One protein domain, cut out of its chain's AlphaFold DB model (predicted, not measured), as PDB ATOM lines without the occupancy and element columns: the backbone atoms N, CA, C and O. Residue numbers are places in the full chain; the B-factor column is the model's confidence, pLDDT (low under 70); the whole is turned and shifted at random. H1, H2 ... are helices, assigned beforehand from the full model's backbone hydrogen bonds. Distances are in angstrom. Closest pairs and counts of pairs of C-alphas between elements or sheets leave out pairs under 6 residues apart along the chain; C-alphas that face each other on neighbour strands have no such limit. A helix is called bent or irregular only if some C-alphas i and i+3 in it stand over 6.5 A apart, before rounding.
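This is residues 595 to 748 and 759 to 779 of the 1071 residues of the protein "Exonuclease SbcC" of Minicystis rosea (UniProt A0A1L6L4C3). H1, H2 and H3 lie side by side, going back and forth, with the pair H5 and H6a along H3; past them the bent helix H6 runs on as H6b, H7 folds back from its far end, and H8 stands across the ends of H1 and H3, between them and H7. The short H4 leads into H5. The printed part has 175 residues with eight named helices, H1 to H8 in chain order, no named strand, and the class is all helix. It is only just compact, close to loose, with a radius of gyration of the C-alphas of 18.7 A, and elongated, spanning 62 by 35 by 25 A.

H1, residues 595 to 612, begins at C-alpha 595 (329.355, 257.644, 295.636) and is 25.1 A long. H2, residues 615 to 631, measures 24.4 A and H3, residues 635 to 653, 26.7 A. H4 is residues 662 to 669, and H5, residues 671 to 685, measures 21.8 A. H6, residues 691 to 721, was assigned as one helix by its hydrogen bonds but is bent, with C-alphas 703 and 706 7.1 A apart; its arms are H6a, residues 691 to 703, 18.4 A, and H6b, residues 706 to 721, 22.3 A. H7, residues 726 to 746, has a kink of 52 degrees near residue 737. H8, residues 759 to 774, ends at C-alpha 774 (305.665, 279.054, 297.453).

H2, H3, H5 and H6a form an up and down bundle, each helix running against the one before it. H1 and H2, a hairpin, touch at Ala 602 and Ala 621, closest C-alphas 5.0 A, at a shallow tilt of 15 degrees. H2 and H3, also a hairpin, touch at Ala 626 and Ala 641, 4.6 A. H3 touches H5 with residues 642 to 646 alone, closest C-alphas Phe 642 and Ala 676, 6.9 A. The hairpin H5 and H6a touches at Ala 684 and Ala 691, 5.0 A. H4 and H6b only just touch, with 3 pairs of C-alphas within 8 A, closest Glu 663 and Phe 706, 6.8 A. H6b touches H7 at Ala 720 and Ala 733, 5.2 A, at a steep tilt of 61 degrees. H8 touches H1 at Ser 611 and Val 762, 6.9 A, about perpendicular at 88 degrees, and H7 at Trp 744 and Val 765, 6.9 A. H2 and H8 are apart. Every O i to N i+4 pair is within hydrogen-bond range in H1, H2, H3, H4, H6a and H8; H5 has 9 of 11, H6b 10 of 12 and H7 15 of 17.

The C-alphas farthest apart, Arg 686 and Glu 727, are 62.7 A apart. Residues 749 to 758 are not printed; C-alphas 748 and 759 are 11.9 A apart across this cut. Of the links printed whole, H3 to H4 is short and the others are tight. The mean pLDDT of the printed part is 77.2, with residues 710 to 748 and 759 to 779 under 70.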
ATOM      1  N   ALA A 595     330.163 256.456 295.898       97.62
ATOM      2  CA  ALA A 595     329.355 257.644 295.636       97.62
ATOM      3  C   ALA A 595     328.206 257.395 294.636       97.62
ATOM      4  O   ALA A 595     327.164 258.044 294.727       97.62
ATOM      5  N   ALA A 596     328.338 256.433 293.714       98.12
ATOM      6  CA  ALA A 596     327.274 256.112 292.762       98.12
ATOM      7  C   ALA A 596     326.114 255.381 293.446       98.12
ATOM      8  O   ALA A 596     324.952 255.596 293.099       98.12
ATOM      9  N   MET A 597     326.404 254.515 294.420       97.81
ATOM     10  CA  MET A 597     325.360 253.923 295.254       97.81
ATOM     11  C   MET A 597     324.761 254.952 296.218       97.81
ATOM     12  O   MET A 597     323.542 254.965 296.387       97.81
ATOM     13  N   ALA A 598     325.575 255.843 296.795       97.69
ATOM     14  CA  ALA A 598     325.085 256.934 297.640       97.69
ATOM     15  C   ALA A 598     324.073 257.822 296.896       97.69
ATOM     16  O   ALA A 598     323.012 258.130 297.434       97.69
ATOM     17  N   GLU A 599     324.352 258.159 295.634       98.06
ATOM     18  CA  GLU A 599     323.453 258.914 294.752       98.06
ATOM     19  C   GLU A 599     322.097 258.215 294.561       98.06
ATOM     20  O   GLU A 599     321.047 258.852 294.677       98.06
ATOM     21  N   ARG A 600     322.104 256.892 294.337       98.00
ATOM     22  CA  ARG A 600     320.871 256.097 294.225       98.00
ATOM     23  C   ARG A 600     320.071 256.127 295.523       98.00
ATOM     24  O   ARG A 600     318.878 256.408 295.490       98.00
ATOM     25  N   ARG A 601     320.729 255.920 296.669       97.06
ATOM     26  CA  ARG A 601     320.068 255.975 297.984       97.06
ATOM     27  C   ARG A 601     319.531 257.362 298.319       97.06
ATOM     28  O   ARG A 601     318.463 257.468 298.915       97.06
ATOM     29  N   ALA A 602     320.219 258.420 297.902       97.12
ATOM     30  CA  ALA A 602     319.731 259.786 298.048       97.12
ATOM     31  C   ALA A 602     318.445 260.019 297.235       97.12
ATOM     32  O   ALA A 602     317.511 260.643 297.736       97.12
ATOM     33  N   ARG A 603     318.343 259.466 296.016       96.94
ATOM     34  CA  ARG A 603     317.096 259.497 295.227       96.94
ATOM     35  C   ARG A 603     315.977 258.672 295.856       96.94
ATOM     36  O   ARG A 603     314.847 259.154 295.909       96.94
ATOM     37  N   ASP A 604     316.286 257.480 296.367       96.25
ATOM     38  CA  ASP A 604     315.322 256.662 297.112       96.25
ATOM     39  C   ASP A 604     314.775 257.447 298.320       96.25
ATOM     40  O   ASP A 604     313.566 257.470 298.566       96.25
ATOM     41  N   LEU A 605     315.654 258.156 299.040       96.06
ATOM     42  CA  LEU A 605     315.267 258.995 300.169       96.06
ATOM     43  C   LEU A 605     314.431 260.200 299.732       96.06
ATOM     44  O   LEU A 605     313.454 260.512 300.403       96.06
ATOM     45  N   ALA A 606     314.752 260.848 298.609       93.94
ATOM     46  CA  ALA A 606     313.960 261.959 298.079       93.94
ATOM     47  C   ALA A 606     312.541 261.507 297.694       93.94
ATOM     48  O   ALA A 606     311.560 262.159 298.053       93.94
ATOM     49  N   ALA A 607     312.413 260.350 297.035       91.88
ATOM     50  CA  ALA A 607     311.116 259.749 296.724       91.88
ATOM     51  C   ALA A 607     310.333 259.411 298.003       91.88
ATOM     52  O   ALA A 607     309.129 259.673 298.097       91.88
ATOM     53  N   ARG A 608     311.026 258.891 299.026       91.56
ATOM     54  CA  ARG A 608     310.428 258.645 300.339       91.56
ATOM     55  C   ARG A 608     309.974 259.948 300.996       91.56
ATOM     56  O   ARG A 608     308.825 260.013 301.419       91.56
ATOM     57  N   ALA A 609     310.805 260.985 301.030       91.75
ATOM     58  CA  ALA A 609     310.478 262.290 301.600       91.75
ATOM     59  C   ALA A 609     309.242 262.918 300.942       91.75
ATOM     60  O   ALA A 609     308.350 263.393 301.645       91.75
ATOM     61  N   ALA A 610     309.145 262.837 299.609       87.44
ATOM     62  CA  ALA A 610     307.975 263.282 298.858       87.44
ATOM     63  C   ALA A 610     306.712 262.500 299.255       87.44
ATOM     64  O   ALA A 610     305.680 263.104 299.519       87.44
ATOM     65  N   SER A 611     306.796 261.171 299.400       84.81
ATOM     66  CA  SER A 611     305.656 260.352 299.859       84.81
ATOM     67  C   SER A 611     305.209 260.649 301.296       84.81
ATOM     68  O   SER A 611     304.090 260.319 301.681       84.81
ATOM     69  N   LEU A 612     306.089 261.248 302.101       87.44
ATOM     70  CA  LEU A 612     305.824 261.615 303.489       87.44
ATOM     71  C   LEU A 612     305.387 263.071 303.640       87.44
ATOM     72  O   LEU A 612     304.946 263.449 304.719       87.44
ATOM     73  N   CYS A 613     305.530 263.885 302.593       87.31
ATOM     74  CA  CYS A 613     305.526 265.337 302.701       87.31
ATOM     75  C   CYS A 613     306.440 265.819 303.849       87.31
ATOM     76  O   CYS A 613     306.028 266.652 304.642       87.31
ATOM     77  N   SER A 614     307.668 265.316 303.983       89.94
ATOM     78  CA  SER A 614     308.599 265.802 305.019       89.94
ATOM     79  C   SER A 614     309.598 266.787 304.409       89.94
ATOM     80  O   SER A 614     310.371 266.410 303.525       89.94
ATOM     81  N   THR A 615     309.574 268.056 304.838       90.69
ATOM     82  CA  THR A 615     310.522 269.068 304.325       90.69
ATOM     83  C   THR A 615     311.950 268.810 304.795       90.69
ATOM     84  O   THR A 615     312.879 268.991 304.011       90.69
ATOM     85  N   GLU A 616     312.127 268.336 306.031       92.62
ATOM     86  CA  GLU A 616     313.435 267.958 306.577       92.62
ATOM     87  C   GLU A 616     314.069 266.836 305.749       92.62
ATOM     88  O   GLU A 616     315.178 266.986 305.236       92.62
ATOM     89  N   LEU A 617     313.343 265.731 305.534       93.81
ATOM     90  CA  LEU A 617     313.870 264.606 304.758       93.81
ATOM     91  C   LEU A 617     314.132 264.976 303.295       93.81
ATOM     92  O   LEU A 617     315.053 264.433 302.687       93.81
ATOM     93  N   SER A 618     313.344 265.891 302.723       94.50
ATOM     94  CA  SER A 618     313.576 266.400 301.368       94.50
ATOM     95  C   SER A 618     314.892 267.177 301.300       94.50
ATOM     96  O   SER A 618     315.728 266.876 300.446       94.50
ATOM     97  N   TYR A 619     315.122 268.101 302.237       95.31
ATOM     98  CA  TYR A 619     316.390 268.821 302.360       95.31
ATOM     99  C   TYR A 619     317.580 267.859 302.511       95.31
ATOM    100  O   TYR A 619     318.542 267.940 301.743       95.31
ATOM    101  N   GLU A 620     317.486 266.901 303.433       95.25
ATOM    102  CA  GLU A 620     318.535 265.910 303.692       95.25
ATOM    103  C   GLU A 620     318.845 265.034 302.467       95.25
ATOM    104  O   GLU A 620     320.011 264.772 302.156       95.25
ATOM    105  N   ALA A 621     317.813 264.605 301.735       96.56
ATOM    106  CA  ALA A 621     317.972 263.813 300.520       96.56
ATOM    107  C   ALA A 621     318.675 264.591 299.402       96.56
ATOM    108  O   ALA A 621     319.595 264.068 298.769       96.56
ATOM    109  N   HIS A 622     318.282 265.847 299.174       96.31
ATOM    110  CA  HIS A 622     318.903 266.683 298.149       96.31
ATOM    111  C   HIS A 622     320.345 267.061 298.510       96.31
ATOM    112  O   HIS A 622     321.214 267.024 297.638       96.31
ATOM    113  N   LEU A 623     320.639 267.339 299.785       96.44
ATOM    114  CA  LEU A 623     322.008 267.598 300.238       96.44
ATOM    115  C   LEU A 623     322.911 266.372 300.036       96.44
ATOM    116  O   LEU A 623     324.034 266.498 299.544       96.44
ATOM    117  N   LEU A 624     322.424 265.176 300.372       96.69
ATOM    118  CA  LEU A 624     323.134 263.931 300.083       96.69
ATOM    119  C   LEU A 624     323.378 263.726 298.594       96.69
ATOM    120  O   LEU A 624     324.485 263.360 298.200       96.69
ATOM    121  N   HIS A 625     322.353 263.954 297.775       97.75
ATOM    122  CA  HIS A 625     322.465 263.823 296.331       97.75
ATOM    123  C   HIS A 625     323.542 264.772 295.794       97.75
ATOM    124  O   HIS A 625     324.406 264.345 295.033       97.75
ATOM    125  N   ALA A 626     323.560 266.029 296.248       97.25
ATOM    126  CA  ALA A 626     324.573 267.007 295.862       97.25
ATOM    127  C   ALA A 626     325.991 266.561 296.237       97.25
ATOM    128  O   ALA A 626     326.899 266.610 295.407       97.25
ATOM    129  N   ARG A 627     326.175 266.049 297.460       97.38
ATOM    130  CA  ARG A 627     327.462 265.505 297.921       97.38
ATOM    131  C   ARG A 627     327.900 264.292 297.102       97.38
ATOM    132  O   ARG A 627     329.075 264.190 296.762       97.38
ATOM    133  N   ALA A 628     326.974 263.401 296.752       97.81
ATOM    134  CA  ALA A 628     327.266 262.236 295.928       97.81
ATOM    135  C   ALA A 628     327.675 262.634 294.499       97.81
ATOM    136  O   ALA A 628     328.686 262.146 294.000       97.81
ATOM    137  N   GLN A 629     326.966 263.576 293.865       97.81
ATOM    138  CA  GLN A 629     327.350 264.104 292.547       97.81
ATOM    139  C   GLN A 629     328.709 264.817 292.591       97.81
ATOM    140  O   GLN A 629     329.522 264.659 291.680       97.81
ATOM    141  N   ALA A 630     328.990 265.555 293.671       96.12
ATOM    142  CA  ALA A 630     330.287 266.189 293.879       96.12
ATOM    143  C   ALA A 630     331.419 265.155 293.992       96.12
ATOM    144  O   ALA A 630     332.459 265.320 293.358       96.12
ATOM    145  N   ALA A 631     331.201 264.068 294.738       96.56
ATOM    146  CA  ALA A 631     332.154 262.964 294.868       96.56
ATOM    147  C   ALA A 631     332.347 262.170 293.559       96.56
ATOM    148  O   ALA A 631     333.411 261.599 293.341       96.56
ATOM    149  N   LEU A 632     331.346 262.164 292.673       97.19
ATOM    150  CA  LEU A 632     331.421 261.590 291.322       97.19
ATOM    151  C   LEU A 632     332.080 262.522 290.290       97.19
ATOM    152  O   LEU A 632     332.123 262.170 289.113       97.19
ATOM    153  N   ASP A 633     332.550 263.699 290.711       95.44
ATOM    154  CA  ASP A 633     333.109 264.752 289.857       95.44
ATOM    155  C   ASP A 633     332.167 265.177 288.712       95.44
ATOM    156  O   ASP A 633     332.582 265.410 287.579       95.44
ATOM    157  N   ARG A 634     330.866 265.282 289.018       96.12
ATOM    158  CA  ARG A 634     329.802 265.705 288.091       96.12
ATOM    159  C   ARG A 634     329.368 267.147 288.384       96.12
ATOM    160  O   ARG A 634     328.417 267.359 289.137       96.12
ATOM    161  N   PRO A 635     330.097 268.163 287.872       93.81
ATOM    162  CA  PRO A 635     329.945 269.561 288.282       93.81
ATOM    163  C   PRO A 635     328.538 270.129 288.102       93.81
ATOM    164  O   PRO A 635     328.032 270.810 288.995       93.81
ATOM    165  N   LEU A 636     327.924 269.880 286.943       93.75
ATOM    166  CA  LEU A 636     326.636 270.467 286.579       93.75
ATOM    167  C   LEU A 636     325.507 269.849 287.404       93.75
ATOM    168  O   LEU A 636     324.657 270.562 287.934       93.75
ATOM    169  N   GLU A 637     325.542 268.531 287.571       96.06
ATOM    170  CA  GLU A 637     324.589 267.763 288.362       96.06
ATOM    171  C   GLU A 637     324.713 268.090 289.852       96.06
ATOM    172  O   GLU A 637     323.702 268.279 290.526       96.06
ATOM    173  N   ALA A 638     325.937 268.228 290.369       95.69
ATOM    174  CA  ALA A 638     326.170 268.656 291.745       95.69
ATOM    175  C   ALA A 638     325.666 270.083 291.992       95.69
ATOM    176  O   ALA A 638     325.008 270.330 293.001       95.69
ATOM    177  N   ALA A 639     325.909 271.014 291.062       92.56
ATOM    178  CA  ALA A 639     325.397 272.379 291.163       92.56
ATOM    179  C   ALA A 639     323.859 272.422 291.171       92.56
ATOM    180  O   ALA A 639     323.273 273.115 292.004       92.56
ATOM    181  N   ALA A 640     323.209 271.651 290.292       92.88
ATOM    182  CA  ALA A 640     321.753 271.521 290.266       92.88
ATOM    183  C   ALA A 640     321.216 270.932 291.580       92.88
ATOM    184  O   ALA A 640     320.301 271.487 292.179       92.88
ATOM    185  N   ALA A 641     321.844 269.874 292.089       94.94
ATOM    186  CA  ALA A 641     321.437 269.236 293.332       94.94
ATOM    187  C   ALA A 641     321.640 270.122 294.574       94.94
ATOM    188  O   ALA A 641     320.806 270.104 295.479       94.94
ATOM    189  N   PHE A 642     322.701 270.940 294.622       94.75
ATOM    190  CA  PHE A 642     322.845 271.961 295.666       94.75
ATOM    191  C   PHE A 642     321.715 272.990 295.588       94.75
ATOM    192  O   PHE A 642     321.142 273.333 296.621       94.75
ATOM    193  N   ALA A 643     321.340 273.432 294.385       90.38
ATOM    194  CA  ALA A 643     320.202 274.329 294.208       90.38
ATOM    195  C   ALA A 643     318.872 273.674 294.628       90.38
ATOM    196  O   ALA A 643     317.983 274.361 295.129       90.38
ATOM    197  N   ASP A 644     318.705 272.364 294.440       91.69
ATOM    198  CA  ASP A 644     317.527 271.622 294.911       91.69
ATOM    199  C   ASP A 644     317.477 271.566 296.443       91.69
ATOM    200  O   ASP A 644     316.431 271.834 297.037       91.69
ATOM    201  N   ALA A 645     318.619 271.307 297.090       94.25
ATOM    202  CA  ALA A 645     318.738 271.329 298.546       94.25
ATOM    203  C   ALA A 645     318.444 272.723 299.121       94.25
ATOM    204  O   ALA A 645     317.758 272.842 300.135       94.25
ATOM    205  N   GLU A 646     318.897 273.786 298.450       90.25
ATOM    206  CA  GLU A 646     318.561 275.163 298.823       90.25
ATOM    207  C   GLU A 646     317.055 275.425 298.735       90.25
ATOM    208  O   GLU A 646     316.486 275.971 299.679       90.25
ATOM    209  N   ARG A 647     316.385 274.995 297.657       88.38
ATOM    210  CA  ARG A 647     314.927 275.160 297.523       88.38
ATOM    211  C   ARG A 647     314.161 274.398 298.604       88.38
ATOM    212  O   ARG A 647     313.192 274.932 299.143       88.38
ATOM    213  N   ALA A 648     314.604 273.190 298.953       90.50
ATOM    214  CA  ALA A 648     314.016 272.413 300.042       90.50
ATOM    215  C   ALA A 648     314.210 273.091 301.413       90.50
ATOM    216  O   ALA A 648     313.269 273.153 302.207       90.50
ATOM    217  N   LEU A 649     315.389 273.668 301.677       90.88
ATOM    218  CA  LEU A 649     315.649 274.429 302.902       90.88
ATOM    219  C   LEU A 649     314.815 275.715 302.969       90.88
ATOM    220  O   LEU A 649     314.265 276.040 304.021       90.88
ATOM    221  N   ASP A 650     314.686 276.438 301.857       85.25
ATOM    222  CA  ASP A 650     313.869 277.648 301.787       85.25
ATOM    223  C   ASP A 650     312.392 277.330 302.057       85.25
ATOM    224  O   ASP A 650     311.735 278.069 302.795       85.25
ATOM    225  N   LEU A 651     311.884 276.217 301.517       84.88
ATOM    226  CA  LEU A 651     310.547 275.704 301.811       84.88
ATOM    227  C   LEU A 651     310.387 275.374 303.300       84.88
ATOM    228  O   LEU A 651     309.441 275.850 303.927       84.88
ATOM    229  N   TRP A 652     311.323 274.622 303.884       89.44
ATOM    230  CA  TRP A 652     311.277 274.267 305.304       89.44
ATOM    231  C   TRP A 652     311.309 275.506 306.207       89.44
ATOM    232  O   TRP A 652     310.517 275.627 307.138       89.44
ATOM    233  N   SER A 653     312.153 276.485 305.879       86.25
ATOM    234  CA  SER A 653     312.310 277.713 306.663       86.25
ATOM    235  C   SER A 653     311.040 278.562 306.770       86.25
ATOM    236  O   SER A 653     310.875 279.329 307.722       86.25
ATOM    237  N   ARG A 654     310.110 278.417 305.817       82.75
ATOM    238  CA  ARG A 654     308.807 279.100 305.848       82.75
ATOM    239  C   ARG A 654     307.894 278.543 306.939       82.75
ATOM    240  O   ARG A 654     307.014 279.266 307.394       82.75
ATOM    241  N   LEU A 655     308.142 277.309 307.377       84.19
ATOM    242  CA  LEU A 655     307.397 276.603 308.420       84.19
ATOM    243  C   LEU A 655     308.052 276.698 309.814       84.19
ATOM    244  O   LEU A 655     307.559 276.145 310.794       84.19
ATOM    245  N   VAL A 656     309.170 277.416 309.918       86.06
ATOM    246  CA  VAL A 656     309.841 277.728 311.186       86.06
ATOM    247  C   VAL A 656     309.139 278.934 311.823       86.06
ATOM    248  O   VAL A 656     308.912 279.911 311.117       86.06
ATOM    249  N   PRO A 657     308.789 278.954 313.118       79.81
ATOM    250  CA  PRO A 657     308.155 280.115 313.745       79.81
ATOM    251  C   PRO A 657     309.073 281.350 313.723       79.81
ATOM    252  O   PRO A 657     310.296 281.236 313.720       79.81
ATOM    253  N   LEU A 658     308.487 282.549 313.682       73.75
ATOM    254  CA  LEU A 658     309.224 283.809 313.824       73.75
ATOM    255  C   LEU A 658     309.500 284.113 315.292       73.75
ATOM    256  O   LEU A 658     308.585 284.007 316.098       73.75
ATOM    257  N   GLY A 659     310.709 284.567 315.625       70.50
ATOM    258  CA  GLY A 659     311.041 284.974 316.994       70.50
ATOM    259  C   GLY A 659     311.365 283.809 317.930       70.50
ATOM    260  O   GLY A 659     311.801 284.028 319.054       70.50
ATOM    261  N   GLU A 660     311.168 282.569 317.478       75.50
ATOM    262  CA  GLU A 660     311.255 281.371 318.311       75.50
ATOM    263  C   GLU A 660     312.364 280.417 317.848       75.50
ATOM    264  O   GLU A 660     312.174 279.202 317.786       75.50
ATOM    265  N   GLY A 661     313.545 280.966 317.544       77.56
ATOM    266  CA  GLY A 661     314.745 280.193 317.198       77.56
ATOM    267  C   GLY A 661     315.022 280.112 315.699       77.56
ATOM    268  O   GLY A 661     315.820 279.291 315.252       77.56
ATOM    269  N   ARG A 662     314.407 280.970 314.882       82.94
ATOM    270  CA  ARG A 662     314.604 280.909 313.429       82.94
ATOM    271  C   ARG A 662     316.048 281.193 313.030       82.94
ATOM    272  O   ARG A 662     316.562 280.598 312.084       82.94
ATOM    273  N   GLU A 663     316.726 282.080 313.744       76.62
ATOM    274  CA  GLU A 663     318.134 282.348 313.476       76.62
ATOM    275  C   GLU A 663     319.011 281.118 313.761       76.62
ATOM    276  O   GLU A 663     319.864 280.742 312.954       76.62
ATOM    277  N   ALA A 664     318.765 280.450 314.888       81.25
ATOM    278  CA  ALA A 664     319.499 279.253 315.267       81.25
ATOM    279  C   ALA A 664     319.157 278.058 314.355       81.25
ATOM    280  O   ALA A 664     320.043 277.260 314.049       81.25
ATOM    281  N   PHE A 665     317.927 277.993 313.827       88.69
ATOM    282  CA  PHE A 665     317.568 277.086 312.737       88.69
ATOM    283  C   PHE A 665     318.490 277.288 311.529       88.69
ATOM    284  O   PHE A 665     319.128 276.332 311.093       88.69
ATOM    285  N   PHE A 666     318.643 278.509 311.005       86.69
ATOM    286  CA  PHE A 666     319.555 278.719 309.873       86.69
ATOM    287  C   PHE A 666     321.006 278.431 310.239       86.69
ATOM    288  O   PHE A 666     321.712 277.849 309.427       86.69
ATOM    289  N   ALA A 667     321.419 278.708 311.478       82.06
ATOM    290  CA  ALA A 667     322.751 278.342 311.946       82.06
ATOM    291  C   ALA A 667     323.092 276.877 311.796       82.06
ATOM    292  O   ALA A 667     324.193 276.529 311.376       82.06
ATOM    293  N   ARG A 668     322.134 276.029 312.146       81.38
ATOM    294  CA  ARG A 668     322.282 274.591 312.016       81.38
ATOM    295  C   ARG A 668     322.364 274.177 310.547       81.38
ATOM    296  O   ARG A 668     323.149 273.304 310.196       81.38
ATOM    297  N   HIS A 669     321.598 274.845 309.690       87.25
ATOM    298  CA  HIS A 669     321.485 274.517 308.269       87.25
ATOM    299  C   HIS A 669     322.476 275.273 307.365       87.25
ATOM    300  O   HIS A 669     322.525 275.018 306.160       87.25
ATOM    301  N   ASP A 670     323.355 276.109 307.934       86.00
ATOM    302  CA  ASP A 670     324.522 276.678 307.245       86.00
ATOM    303  C   ASP A 670     325.466 275.570 306.729       86.00
ATOM    304  O   ASP A 670     326.274 275.809 305.830       86.00
ATOM    305  N   GLN A 671     325.327 274.326 307.217       80.94
ATOM    306  CA  GLN A 671     326.026 273.143 306.705       80.94
ATOM    307  C   GLN A 671     325.902 272.977 305.181       80.94
ATOM    308  O   GLN A 671     326.874 272.572 304.537       80.94
ATOM    309  N   LEU A 672     324.752 273.323 304.588       89.69
ATOM    310  CA  LEU A 672     324.576 273.318 303.134       89.69
ATOM    311  C   LEU A 672     325.608 274.229 302.455       89.69
ATOM    312  O   LEU A 672     326.339 273.786 301.568       89.69
ATOM    313  N   ALA A 673     325.714 275.479 302.913       90.38
ATOM    314  CA  ALA A 673     326.674 276.443 302.386       90.38
ATOM    315  C   ALA A 673     328.117 276.006 302.678       90.38
ATOM    316  O   ALA A 673     328.961 276.046 301.786       90.38
ATOM    317  N   LEU A 674     328.394 275.512 303.888       88.19
ATOM    318  CA  LEU A 674     329.716 275.005 304.275       88.19
ATOM    319  C   LEU A 674     330.169 273.799 303.438       88.19
ATOM    320  O   LEU A 674     331.371 273.583 303.297       88.19
ATOM    321  N   THR A 675     329.236 273.042 302.860       91.31
ATOM    322  CA  THR A 675     329.531 271.919 301.958       91.31
ATOM    323  C   THR A 675     329.666 272.376 300.501       91.31
ATOM    324  O   THR A 675     330.578 271.943 299.798       91.31
ATOM    325  N   ALA A 676     328.790 273.272 300.041       94.56
ATOM    326  CA  ALA A 676     328.770 273.758 298.661       94.56
ATOM    327  C   ALA A 676     329.925 274.727 298.341       94.56
ATOM    328  O   ALA A 676     330.484 274.698 297.245       94.56
ATOM    329  N   ILE A 677     330.314 275.579 299.296       95.56
ATOM    330  CA  ILE A 677     331.355 276.598 299.102       95.56
ATOM    331  C   ILE A 677     332.713 275.977 298.730       95.56
ATOM    332  O   ILE A 677     333.254 276.380 297.701       95.56
ATOM    333  N   PRO A 678     333.270 274.994 299.472       95.81
ATOM    334  CA  PRO A 678     334.526 274.347 299.089       95.81
ATOM    335  C   PRO A 678     334.476 273.726 297.688       95.81
ATOM    336  O   PRO A 678     335.421 273.877 296.916       95.81
ATOM    337  N   PHE A 679     333.350 273.097 297.340       95.88
ATOM    338  CA  PHE A 679     333.127 272.490 296.030       95.88
ATOM    339  C   PHE A 679     333.205 273.520 294.891       95.88
ATOM    340  O   PHE A 679     333.908 273.299 293.901       95.88
ATOM    341  N   PHE A 680     332.520 274.661 295.023       96.38
ATOM    342  CA  PHE A 680     332.562 275.709 294.000       96.38
ATOM    343  C   PHE A 680     333.882 276.487 293.997       96.38
ATOM    344  O   PHE A 680     334.327 276.906 292.929       96.38
ATOM    345  N   LEU A 681     334.532 276.653 295.154       96.31
ATOM    346  CA  LEU A 681     335.854 277.277 295.263       96.31
ATOM    347  C   LEU A 681     336.917 276.501 294.488       96.31
ATOM    348  O   LEU A 681     337.659 277.091 293.704       96.31
ATOM    349  N   GLU A 682     336.968 275.180 294.668       96.19
ATOM    350  CA  GLU A 682     337.916 274.321 293.958       96.19
ATOM    351  C   GLU A 682     337.746 274.435 292.436       96.19
ATOM    352  O   GLU A 682     338.714 274.612 291.697       96.19
ATOM    353  N   ARG A 683     336.502 274.409 291.961       95.94
ATOM    354  CA  ARG A 683     336.169 274.510 290.533       95.94
ATOM    355  C   ARG A 683     336.438 275.892 289.957       95.94
ATOM    356  O   ARG A 683     336.942 276.017 288.841       95.94
ATOM    357  N   ALA A 684     336.168 276.940 290.732       95.88
ATOM    358  CA  ALA A 684     336.524 278.303 290.368       95.88
ATOM    359  C   ALA A 684     338.044 278.464 290.206       95.88
ATOM    360  O   ALA A 684     338.479 279.156 289.284       95.88
ATOM    361  N   ALA A 685     338.847 277.796 291.042       95.44
ATOM    362  CA  ALA A 685     340.304 277.774 290.915       95.44
ATOM    363  C   ALA A 685     340.784 277.004 289.670       95.44
ATOM    364  O   ALA A 685     341.801 277.369 289.083       95.44
ATOM    365  N   ARG A 686     340.033 275.986 289.226       96.31
ATOM    366  CA  ARG A 686     340.268 275.257 287.962       96.31
ATOM    367  C   ARG A 686     339.797 276.015 286.713       96.31
ATOM    368  O   ARG A 686     340.065 275.570 285.602       96.31
ATOM    369  N   GLY A 687     339.105 277.145 286.874       95.56
ATOM    370  CA  GLY A 687     338.563 277.928 285.760       95.56
ATOM    371  C   GLY A 687     337.323 277.312 285.103       95.56
ATOM    372  O   GLY A 687     337.033 277.627 283.951       95.56
ATOM    373  N   GLU A 688     336.588 276.442 285.806       95.38
ATOM    374  CA  GLU A 688     335.377 275.820 285.259       95.38
ATOM    375  C   GLU A 688     334.274 276.870 284.991       95.38
ATOM    376  O   GLU A 688     333.990 277.709 285.862       95.38
ATOM    377  N   PRO A 689     333.616 276.842 283.812       92.50
ATOM    378  CA  PRO A 689     332.555 277.787 283.475       92.50
ATOM    379  C   PRO A 689     331.425 277.793 284.512       92.50
ATOM    380  O   PRO A 689     330.933 276.749 284.931       92.50
ATOM    381  N   GLY A 690     331.001 278.985 284.937       90.12
ATOM    382  CA  GLY A 690     329.898 279.161 285.890       90.12
ATOM    383  C   GLY A 690     330.237 278.885 287.362       90.12
ATOM    384  O   GLY A 690     329.469 279.298 288.228       90.12
ATOM    385  N   ALA A 691     331.390 278.288 287.693       94.06
ATOM    386  CA  ALA A 691     331.751 277.967 289.079       94.06
ATOM    387  C   ALA A 691     331.825 279.211 289.986       94.06
ATOM    388  O   ALA A 691     331.287 279.205 291.091       94.06
ATOM    389  N   ARG A 692     332.411 280.315 289.492       95.00
ATOM    390  CA  ARG A 692     332.453 281.601 290.216       95.00
ATOM    391  C   ARG A 692     331.052 282.177 290.462       95.00
ATOM    392  O   ARG A 692     330.780 282.666 291.556       95.00
ATOM    393  N   ALA A 693     330.162 282.084 289.473       91.69
ATOM    394  CA  ALA A 693     328.781 282.551 289.589       91.69
ATOM    395  C   ALA A 693     327.985 281.713 290.598       91.69
ATOM    396  O   ALA A 693     327.308 282.270 291.459       91.69
ATOM    397  N   ASN A 694     328.133 280.386 290.557       91.56
ATOM    398  CA  ASN A 694     327.502 279.484 291.518       91.56
ATOM    399  C   ASN A 694     328.021 279.705 292.945       91.56
ATOM    400  O   ASN A 694     327.220 279.721 293.880       91.56
ATOM    401  N   LEU A 695     329.327 279.946 293.118       94.44
ATOM    402  CA  LEU A 695     329.900 280.317 294.412       94.44
ATOM    403  C   LEU A 695     329.282 281.616 294.938       94.44
ATOM    404  O   LEU A 695     328.778 281.638 296.060       94.44
ATOM    405  N   ALA A 696     329.294 282.683 294.134       92.19
ATOM    406  CA  ALA A 696     328.736 283.974 294.524       92.19
ATOM    407  C   ALA A 696     327.249 283.858 294.884       92.19
ATOM    408  O   ALA A 696     326.821 284.379 295.911       92.19
ATOM    409  N   ALA A 697     326.474 283.116 294.088       89.75
ATOM    410  CA  ALA A 697     325.056 282.893 294.331       89.75
ATOM    411  C   ALA A 697     324.798 282.095 295.622       89.75
ATOM    412  O   ALA A 697     323.922 282.472 296.398       89.75
ATOM    413  N   THR A 698     325.591 281.051 295.890       91.56
ATOM    414  CA  THR A 698     325.516 280.243 297.124       91.56
ATOM    415  C   THR A 698     325.836 281.090 298.357       91.56
ATOM    416  O   THR A 698     325.085 281.088 299.332       91.56
ATOM    417  N   VAL A 699     326.926 281.867 298.310       92.25
ATOM    418  CA  VAL A 699     327.331 282.760 299.408       92.25
ATOM    419  C   VAL A 699     326.264 283.824 299.656       92.25
ATOM    420  O   VAL A 699     325.845 284.025 300.795       92.25
ATOM    421  N   ARG A 700     325.790 284.482 298.593       90.06
ATOM    422  CA  ARG A 700     324.762 285.521 298.677       90.06
ATOM    423  C   ARG A 700     323.464 284.975 299.268       90.06
ATOM    424  O   ARG A 700     322.938 285.569 300.201       90.06
ATOM    425  N   ARG A 701     322.991 283.810 298.804       87.69
ATOM    426  CA  ARG A 701     321.807 283.140 299.367       87.69
ATOM    427  C   ARG A 701     321.987 282.786 300.833       87.69
ATOM    428  O   ARG A 701     321.088 283.071 301.612       87.69
ATOM    429  N   SER A 702     323.133 282.221 301.213       88.62
ATOM    430  CA  SER A 702     323.448 281.913 302.614       88.62
ATOM    431  C   SER A 702     323.286 283.145 303.515       88.62
ATOM    432  O   SER A 702     322.605 283.088 304.536       88.62
ATOM    433  N   ILE A 703     323.810 284.297 303.079       87.25
ATOM    434  CA  ILE A 703     323.698 285.568 303.811       87.25
ATOM    435  C   ILE A 703     322.253 286.095 303.814       87.25
ATOM    436  O   ILE A 703     321.735 286.509 304.851       87.25
ATOM    437  N   ALA A 704     321.584 286.071 302.661       84.06
ATOM    438  CA  ALA A 704     320.259 286.656 302.471       84.06
ATOM    439  C   ALA A 704     319.111 285.830 303.075       84.06
ATOM    440  O   ALA A 704     318.017 286.369 303.280       84.06
ATOM    441  N   ARG A 705     319.318 284.530 303.336       83.94
ATOM    442  CA  ARG A 705     318.247 283.577 303.674       83.94
ATOM    443  C   ARG A 705     317.458 283.998 304.906       83.94
ATOM    444  O   ARG A 705     316.227 284.020 304.873       83.94
ATOM    445  N   PHE A 706     318.165 284.391 305.962       77.25
ATOM    446  CA  PHE A 706     317.533 284.828 307.199       77.25
ATOM    447  C   PHE A 706     316.598 286.020 306.942       77.25
ATOM    448  O   PHE A 706     315.399 285.926 307.204       77.25
ATOM    449  N   VAL A 707     317.097 287.088 306.311       73.69
ATOM    450  CA  VAL A 707     316.315 288.304 306.032       73.69
ATOM    451  C   VAL A 707     315.159 288.045 305.056       73.69
ATOM    452  O   VAL A 707     314.040 288.516 305.271       73.69
ATOM    453  N   SER A 708     315.382 287.219 304.032       73.44
ATOM    454  CA  SER A 708     314.349 286.828 303.063       73.44
ATOM    455  C   SER A 708     313.195 286.067 303.723       73.44
ATOM    456  O   SER A 708     312.025 286.319 303.422       73.44
ATOM    457  N   SER A 709     313.502 285.174 304.669       72.19
ATOM    458  CA  SER A 709     312.485 284.405 305.397       72.19
ATOM    459  C   SER A 709     311.579 285.294 306.261       72.19
ATOM    460  O   SER A 709     310.381 285.023 306.410       72.19
ATOM    461  N   LEU A 710     312.133 286.375 306.820       69.12
ATOM    462  CA  LEU A 710     311.422 287.319 307.681       69.12
ATOM    463  C   LEU A 710     310.423 288.158 306.883       69.12
ATOM    464  O   LEU A 710     309.303 288.380 307.336       69.12
ATOM    465  N   ALA A 711     310.790 288.561 305.664       68.00
ATOM    466  CA  ALA A 711     309.935 289.355 304.786       68.00
ATOM    467  C   ALA A 711     308.609 288.655 304.443       68.00
ATOM    468  O   ALA A 711     307.579 289.312 304.282       68.00
ATOM    469  N   GLY A 712     308.630 287.329 304.277       66.31
ATOM    470  CA  GLY A 712     307.425 286.532 304.027       66.31
ATOM    471  C   GLY A 712     306.582 286.365 305.290       66.31
ATOM    472  O   GLY A 712     305.383 286.643 305.289       66.31
ATOM    473  N   ALA A 713     307.220 285.968 306.390       63.59
ATOM    474  CA  ALA A 713     306.509 285.624 307.612       63.59
ATOM    475  C   ALA A 713     305.973 286.850 308.374       63.59
ATOM    476  O   ALA A 713     304.867 286.791 308.904       63.59
ATOM    477  N   GLY A 714     306.682 287.986 308.365       60.38
ATOM    478  CA  GLY A 714     306.187 289.232 308.956       60.38
ATOM    479  C   GLY A 714     304.928 289.733 308.249       60.38
ATOM    480  O   GLY A 714     303.986 290.159 308.901       60.38
ATOM    481  N   ARG A 715     304.843 289.567 306.920       64.19
ATOM    482  CA  ARG A 715     303.619 289.858 306.156       64.19
ATOM    483  C   ARG A 715     302.479 288.894 306.474       64.19
ATOM    484  O   ARG A 715     301.341 289.338 306.576       64.19
ATOM    485  N   ALA A 716     302.761 287.600 306.618       59.47
ATOM    486  CA  ALA A 716     301.745 286.613 306.985       59.47
ATOM    487  C   ALA A 716     301.167 286.893 308.381       59.47
ATOM    488  O   ALA A 716     299.948 286.912 308.548       59.47
ATOM    489  N   ARG A 717     302.036 287.195 309.355       57.03
ATOM    490  CA  ARG A 717     301.650 287.625 310.703       57.03
ATOM    491  C   ARG A 717     300.842 288.921 310.665       57.03
ATOM    492  O   ARG A 717     299.753 288.961 311.219       57.03
ATOM    493  N   ALA A 718     301.302 289.914 309.909       53.91
ATOM    494  CA  ALA A 718     300.602 291.184 309.760       53.91
ATOM    495  C   ALA A 718     299.205 291.041 309.153       53.91
ATOM    496  O   ALA A 718     298.241 291.666 309.583       53.91
ATOM    497  N   LEU A 719     299.062 290.183 308.141       55.31
ATOM    498  CA  LEU A 719     297.761 289.871 307.556       55.31
ATOM    499  C   LEU A 719     296.832 289.165 308.555       55.31
ATOM    500  O   LEU A 719     295.619 289.353 308.468       55.31
ATOM    501  N   ALA A 720     297.380 288.386 309.491       51.28
ATOM    502  CA  ALA A 720     296.613 287.768 310.568       51.28
ATOM    503  C   ALA A 720     296.208 288.771 311.663       51.28
ATOM    504  O   ALA A 720     295.083 288.706 312.160       51.28
ATOM    505  N   GLU A 721     297.087 289.716 312.003       46.88
ATOM    506  CA  GLU A 721     296.872 290.719 313.055       46.88
ATOM    507  C   GLU A 721     295.982 291.893 312.601       46.88
ATOM    508  O   GLU A 721     295.262 292.468 313.418       46.88
ATOM    509  N   ARG A 722     295.937 292.207 311.296       48.94
ATOM    510  CA  ARG A 722     295.304 293.418 310.740       48.94
ATOM    511  C   ARG A 722     293.809 293.643 310.967       48.94
ATOM    512  O   ARG A 722     293.374 294.713 310.578       48.94
ATOM    513  N   GLY A 723     293.026 292.733 311.550       41.97
ATOM    514  CA  GLY A 723     291.745 293.037 312.233       41.97
ATOM    515  C   GLY A 723     290.625 293.865 311.546       41.97
ATOM    516  O   GLY A 723     289.554 293.989 312.134       41.97
ATOM    517  N   ASP A 724     290.798 294.394 310.330       39.59
ATOM    518  CA  ASP A 724     289.928 295.407 309.698       39.59
ATOM    519  C   ASP A 724     288.734 294.810 308.936       39.59
ATOM    520  O   ASP A 724     287.894 295.514 308.380       39.59
ATOM    521  N   ALA A 725     288.594 293.492 308.960       34.00
ATOM    522  CA  ALA A 725     287.288 292.857 308.874       34.00
ATOM    523  C   ALA A 725     287.067 292.254 310.256       34.00
ATOM    524  O   ALA A 725     287.921 291.483 310.663       34.00
ATOM    525  N   GLY A 726     285.995 292.624 310.968       39.28
ATOM    526  CA  GLY A 726     285.778 292.334 312.396       39.28
ATOM    527  C   GLY A 726     285.886 290.860 312.837       39.28
ATOM    528  O   GLY A 726     286.776 290.110 312.458       39.28
ATOM    529  N   GLU A 727     284.985 290.387 313.692       37.72
ATOM    530  CA  GLU A 727     284.973 288.979 314.145       37.72
ATOM    531  C   GLU A 727     285.061 287.985 312.963       37.72
ATOM    532  O   GLU A 727     285.809 287.014 313.000       37.72
ATOM    533  N   ALA A 728     284.469 288.354 311.821       38.44
ATOM    534  CA  ALA A 728     284.554 287.618 310.568       38.44
ATOM    535  C   ALA A 728     285.948 287.560 309.911       38.44
ATOM    536  O   ALA A 728     286.168 286.626 309.148       38.44
ATOM    537  N   GLY A 729     286.860 288.515 310.145       35.19
ATOM    538  CA  GLY A 729     288.193 288.600 309.530       35.19
ATOM    539  C   GLY A 729     289.319 288.024 310.385       35.19
ATOM    540  O   GLY A 729     290.195 287.369 309.826       35.19
ATOM    541  N   ARG A 730     289.232 288.125 311.720       40.84
ATOM    542  CA  ARG A 730     290.046 287.293 312.632       40.84
ATOM    543  C   ARG A 730     289.707 285.833 312.449       40.84
ATOM    544  O   ARG A 730     290.593 285.037 312.163       40.84
ATOM    545  N   ASP A 731     288.416 285.529 312.421       39.84
ATOM    546  CA  ASP A 731     288.005 284.233 311.955       39.84
ATOM    547  C   ASP A 731     288.351 284.033 310.471       39.84
ATOM    548  O   ASP A 731     288.384 282.905 310.074       39.84
ATOM    549  N   ARG A 732     288.585 285.006 309.577       38.44
ATOM    550  CA  ARG A 732     288.957 284.715 308.165       38.44
ATOM    551  C   ARG A 732     290.434 284.422 307.983       38.44
ATOM    552  O   ARG A 732     290.729 283.661 307.081       38.44
ATOM    553  N   ALA A 733     291.325 285.042 308.756       37.19
ATOM    554  CA  ALA A 733     292.763 284.800 308.745       37.19
ATOM    555  C   ALA A 733     293.110 283.561 309.575       37.19
ATOM    556  O   ALA A 733     293.838 282.705 309.077       37.19
ATOM    557  N   ALA A 734     292.473 283.402 310.747       40.28
ATOM    558  CA  ALA A 734     292.356 282.112 311.413       40.28
ATOM    559  C   ALA A 734     291.712 281.131 310.437       40.28
ATOM    560  O   ALA A 734     292.431 280.282 309.984       40.28
ATOM    561  N   ARG A 735     290.514 281.329 309.874       40.78
ATOM    562  CA  ARG A 735     289.985 280.513 308.753       40.78
ATOM    563  C   ARG A 735     290.789 280.593 307.455       40.78
ATOM    564  O   ARG A 735     290.347 279.966 306.533       40.78
ATOM    565  N   LEU A 736     291.923 281.262 307.262       40.25
ATOM    566  CA  LEU A 736     292.709 281.154 306.008       40.25
ATOM    567  C   LEU A 736     293.915 280.285 306.276       40.25
ATOM    568  O   LEU A 736     294.205 279.408 305.479       40.25
ATOM    569  N   PHE A 737     294.541 280.460 307.432       40.75
ATOM    570  CA  PHE A 737     295.499 279.521 307.983       40.75
ATOM    571  C   PHE A 737     294.805 278.187 308.306       40.75
ATOM    572  O   PHE A 737     295.179 277.148 307.784       40.75
ATOM    573  N   GLU A 738     293.689 278.246 309.025       42.81
ATOM    574  CA  GLU A 738     292.726 277.182 309.281       42.81
ATOM    575  C   GLU A 738     291.946 276.742 308.032       42.81
ATOM    576  O   GLU A 738     291.703 275.568 307.963       42.81
ATOM    577  N   GLN A 739     291.609 277.530 306.989       39.97
ATOM    578  CA  GLN A 739     291.084 276.940 305.723       39.97
ATOM    579  C   GLN A 739     292.196 276.340 304.876       39.97
ATOM    580  O   GLN A 739     291.906 275.449 304.093       39.97
ATOM    581  N   THR A 740     293.447 276.778 304.992       43.47
ATOM    582  CA  THR A 740     294.581 276.043 304.412       43.47
ATOM    583  C   THR A 740     294.772 274.729 305.186       43.47
ATOM    584  O   THR A 740     294.996 273.698 304.563       43.47
ATOM    585  N   ARG A 741     294.514 274.740 306.504       43.75
ATOM    586  CA  ARG A 741     294.430 273.588 307.424       43.75
ATOM    587  C   ARG A 741     293.137 272.753 307.321       43.75
ATOM    588  O   ARG A 741     293.178 271.601 307.693       43.75
ATOM    589  N   ASP A 742     292.013 273.280 306.826       38.31
ATOM    590  CA  ASP A 742     290.692 272.615 306.779       38.31
ATOM    591  C   ASP A 742     290.378 272.183 305.335       38.31
ATOM    592  O   ASP A 742     289.731 271.162 305.109       38.31
ATOM    593  N   ARG A 743     290.922 272.872 304.314       42.09
ATOM    594  CA  ARG A 743     291.096 272.304 302.954       42.09
ATOM    595  C   ARG A 743     292.028 271.091 302.981       42.09
ATOM    596  O   ARG A 743     291.980 270.270 302.066       42.09
ATOM    597  N   TRP A 744     292.789 270.964 304.059       41.62
ATOM    598  CA  TRP A 744     293.608 269.833 304.450       41.62
ATOM    599  C   TRP A 744     292.900 268.974 305.524       41.62
ATOM    600  O   TRP A 744     293.206 269.109 306.699       41.62
ATOM    601  N   PRO A 745     291.934 268.086 305.201       46.12
ATOM    602  CA  PRO A 745     291.761 267.391 303.933       46.12
ATOM    603  C   PRO A 745     290.318 267.437 303.391       46.12
ATOM    604  O   PRO A 745     289.901 266.483 302.735       46.12
ATOM    605  N   ALA A 746     289.505 268.472 303.649       39.28
ATOM    606  CA  ALA A 746     288.064 268.430 303.329       39.28
ATOM    607  C   ALA A 746     287.715 268.151 301.844       39.28
ATOM    608  O   ALA A 746     286.575 267.801 301.535       39.28
ATOM    609  N   ARG A 747     288.674 268.257 300.907       41.44
ATOM    610  CA  ARG A 747     288.498 267.832 299.502       41.44
ATOM    611  C   ARG A 747     288.556 266.315 299.276       41.44
ATOM    612  O   ARG A 747     288.044 265.857 298.261       41.44
ATOM    613  N   LEU A 748     289.133 265.543 300.195       42.50
ATOM    614  CA  LEU A 748     289.323 264.093 300.060       42.50
ATOM    615  C   LEU A 748     288.130 263.277 300.581       42.50
ATOM    616  O   LEU A 748     287.939 262.134 300.180       42.50
ATOM    617  N   GLY A 759     297.878 257.753 296.697       55.59
ATOM    618  CA  GLY A 759     299.029 258.471 296.140       55.59
ATOM    619  C   GLY A 759     298.702 259.890 295.660       55.59
ATOM    620  O   GLY A 759     299.395 260.830 296.043       55.59
ATOM    621  N   LYS A 760     297.618 260.088 294.892       60.91
ATOM    622  CA  LYS A 760     297.194 261.439 294.470       60.91
ATOM    623  C   LYS A 760     296.693 262.294 295.628       60.91
ATOM    624  O   LYS A 760     296.886 263.506 295.615       60.91
ATOM    625  N   ALA A 761     296.074 261.677 296.633       56.97
ATOM    626  CA  ALA A 761     295.646 262.381 297.836       56.97
ATOM    627  C   ALA A 761     296.838 262.944 298.628       56.97
ATOM    628  O   ALA A 761     296.797 264.100 299.045       56.97
ATOM    629  N   VAL A 762     297.906 262.151 298.785       60.12
ATOM    630  CA  VAL A 762     299.165 262.584 299.417       60.12
ATOM    631  C   VAL A 762     299.865 263.656 298.583       60.12
ATOM    632  O   VAL A 762     300.307 264.655 299.139       60.12
ATOM    633  N   ALA A 763     299.922 263.499 297.257       62.91
ATOM    634  CA  ALA A 763     300.525 264.499 296.376       62.91
ATOM    635  C   ALA A 763     299.797 265.850 296.460       62.91
ATOM    636  O   ALA A 763     300.443 266.871 296.658       62.91
ATOM    637  N   GLY A 764     298.458 265.860 296.417       63.75
ATOM    638  CA  GLY A 764     297.671 267.091 296.561       63.75
ATOM    639  C   GLY A 764     297.806 267.746 297.941       63.75
ATOM    640  O   GLY A 764     297.693 268.964 298.064       63.75
ATOM    641  N   VAL A 765     298.077 266.941 298.969       62.50
ATOM    642  CA  VAL A 765     298.502 267.377 300.301       62.50
ATOM    643  C   VAL A 765     299.877 268.052 300.162       62.50
ATOM    644  O   VAL A 765     299.953 269.269 300.276       62.50
ATOM    645  N   CYS A 766     300.955 267.370 299.776       68.88
ATOM    646  CA  CYS A 766     302.270 268.023 299.669       68.88
ATOM    647  C   CYS A 766     302.247 269.297 298.790       68.88
ATOM    648  O   CYS A 766     302.740 270.338 299.213       68.88
ATOM    649  N   GLU A 767     301.582 269.255 297.631       68.19
ATOM    650  CA  GLU A 767     301.419 270.392 296.718       68.19
ATOM    651  C   GLU A 767     300.677 271.572 297.347       68.19
ATOM    652  O   GLU A 767     301.064 272.711 297.119       68.19
ATOM    653  N   ALA A 768     299.619 271.349 298.131       64.19
ATOM    654  CA  ALA A 768     298.891 272.444 298.770       64.19
ATOM    655  C   ALA A 768     299.730 273.131 299.855       64.19
ATOM    656  O   ALA A 768     299.686 274.358 299.975       64.19
ATOM    657  N   ARG A 769     300.521 272.359 300.613       68.50
ATOM    658  CA  ARG A 769     301.471 272.903 301.593       68.50
ATOM    659  C   ARG A 769     302.559 273.688 300.880       68.50
ATOM    660  O   ARG A 769     302.832 274.830 301.243       68.50
ATOM    661  N   ASP A 770     303.149 273.088 299.853       68.06
ATOM    662  CA  ASP A 770     304.231 273.698 299.099       68.06
ATOM    663  C   ASP A 770     303.721 274.946 298.379       68.06
ATOM    664  O   ASP A 770     304.358 275.980 298.474       68.06
ATOM    665  N   ALA A 771     302.529 274.940 297.780       66.69
ATOM    666  CA  ALA A 771     301.914 276.117 297.166       66.69
ATOM    667  C   ALA A 771     301.622 277.238 298.179       66.69
ATOM    668  O   ALA A 771     301.857 278.410 297.877       66.69
ATOM    669  N   ALA A 772     301.141 276.895 299.381       61.50
ATOM    670  CA  ALA A 772     300.940 277.859 300.464       61.50
ATOM    671  C   ALA A 772     302.267 278.470 300.929       61.50
ATOM    672  O   ALA A 772     302.323 279.651 301.270       61.50
ATOM    673  N   ALA A 773     303.345 277.688 300.891       60.06
ATOM    674  CA  ALA A 773     304.677 278.195 301.143       60.06
ATOM    675  C   ALA A 773     305.208 279.016 299.954       60.06
ATOM    676  O   ALA A 773     305.774 280.078 300.184       60.06
ATOM    677  N   VAL A 774     305.019 278.582 298.701       58.44
ATOM    678  CA  VAL A 774     305.665 279.054 297.453       58.44
ATOM    679  C   VAL A 774     305.160 280.409 296.947       58.44
ATOM    680  O   VAL A 774     305.825 281.007 296.107       58.44
ATOM    681  N   SER A 775     304.098 280.998 297.512       52.94
ATOM    682  CA  SER A 775     303.583 282.323 297.097       52.94
ATOM    683  C   SER A 775     304.583 283.495 297.202       52.94
ATOM    684  O   SER A 775     304.258 284.624 296.842       52.94
ATOM    685  N   PHE A 776     305.797 283.235 297.686       53.16
ATOM    686  CA  PHE A 776     306.966 284.094 297.558       53.16
ATOM    687  C   PHE A 776     308.064 283.342 296.792       53.16
ATOM    688  O   PHE A 776     308.816 282.565 297.387       53.16
ATOM    689  N   GLU A 777     308.178 283.542 295.480       52.59
ATOM    690  CA  GLU A 777     309.414 283.174 294.783       52.59
ATOM    691  C   GLU A 777     310.554 283.993 295.391       52.59
ATOM    692  O   GLU A 777     310.473 285.222 295.489       52.59
ATOM    693  N   ALA A 778     311.607 283.313 295.853       53.16
ATOM    694  CA  ALA A 778     312.841 284.010 296.171       53.16
ATOM    695  C   ALA A 778     313.300 284.690 294.871       53.16
ATOM    696  O   ALA A 778     313.339 284.013 293.838       53.16
ATOM    697  N   PRO A 779     313.597 286.002 294.870       55.19
ATOM    698  CA  PRO A 779     314.082 286.657 293.666       55.19
ATOM    699  C   PRO A 779     315.285 285.873 293.146       55.19
ATOM    700  O   PRO A 779     316.154 285.478 293.924       55.19
TER     701      PRO A 779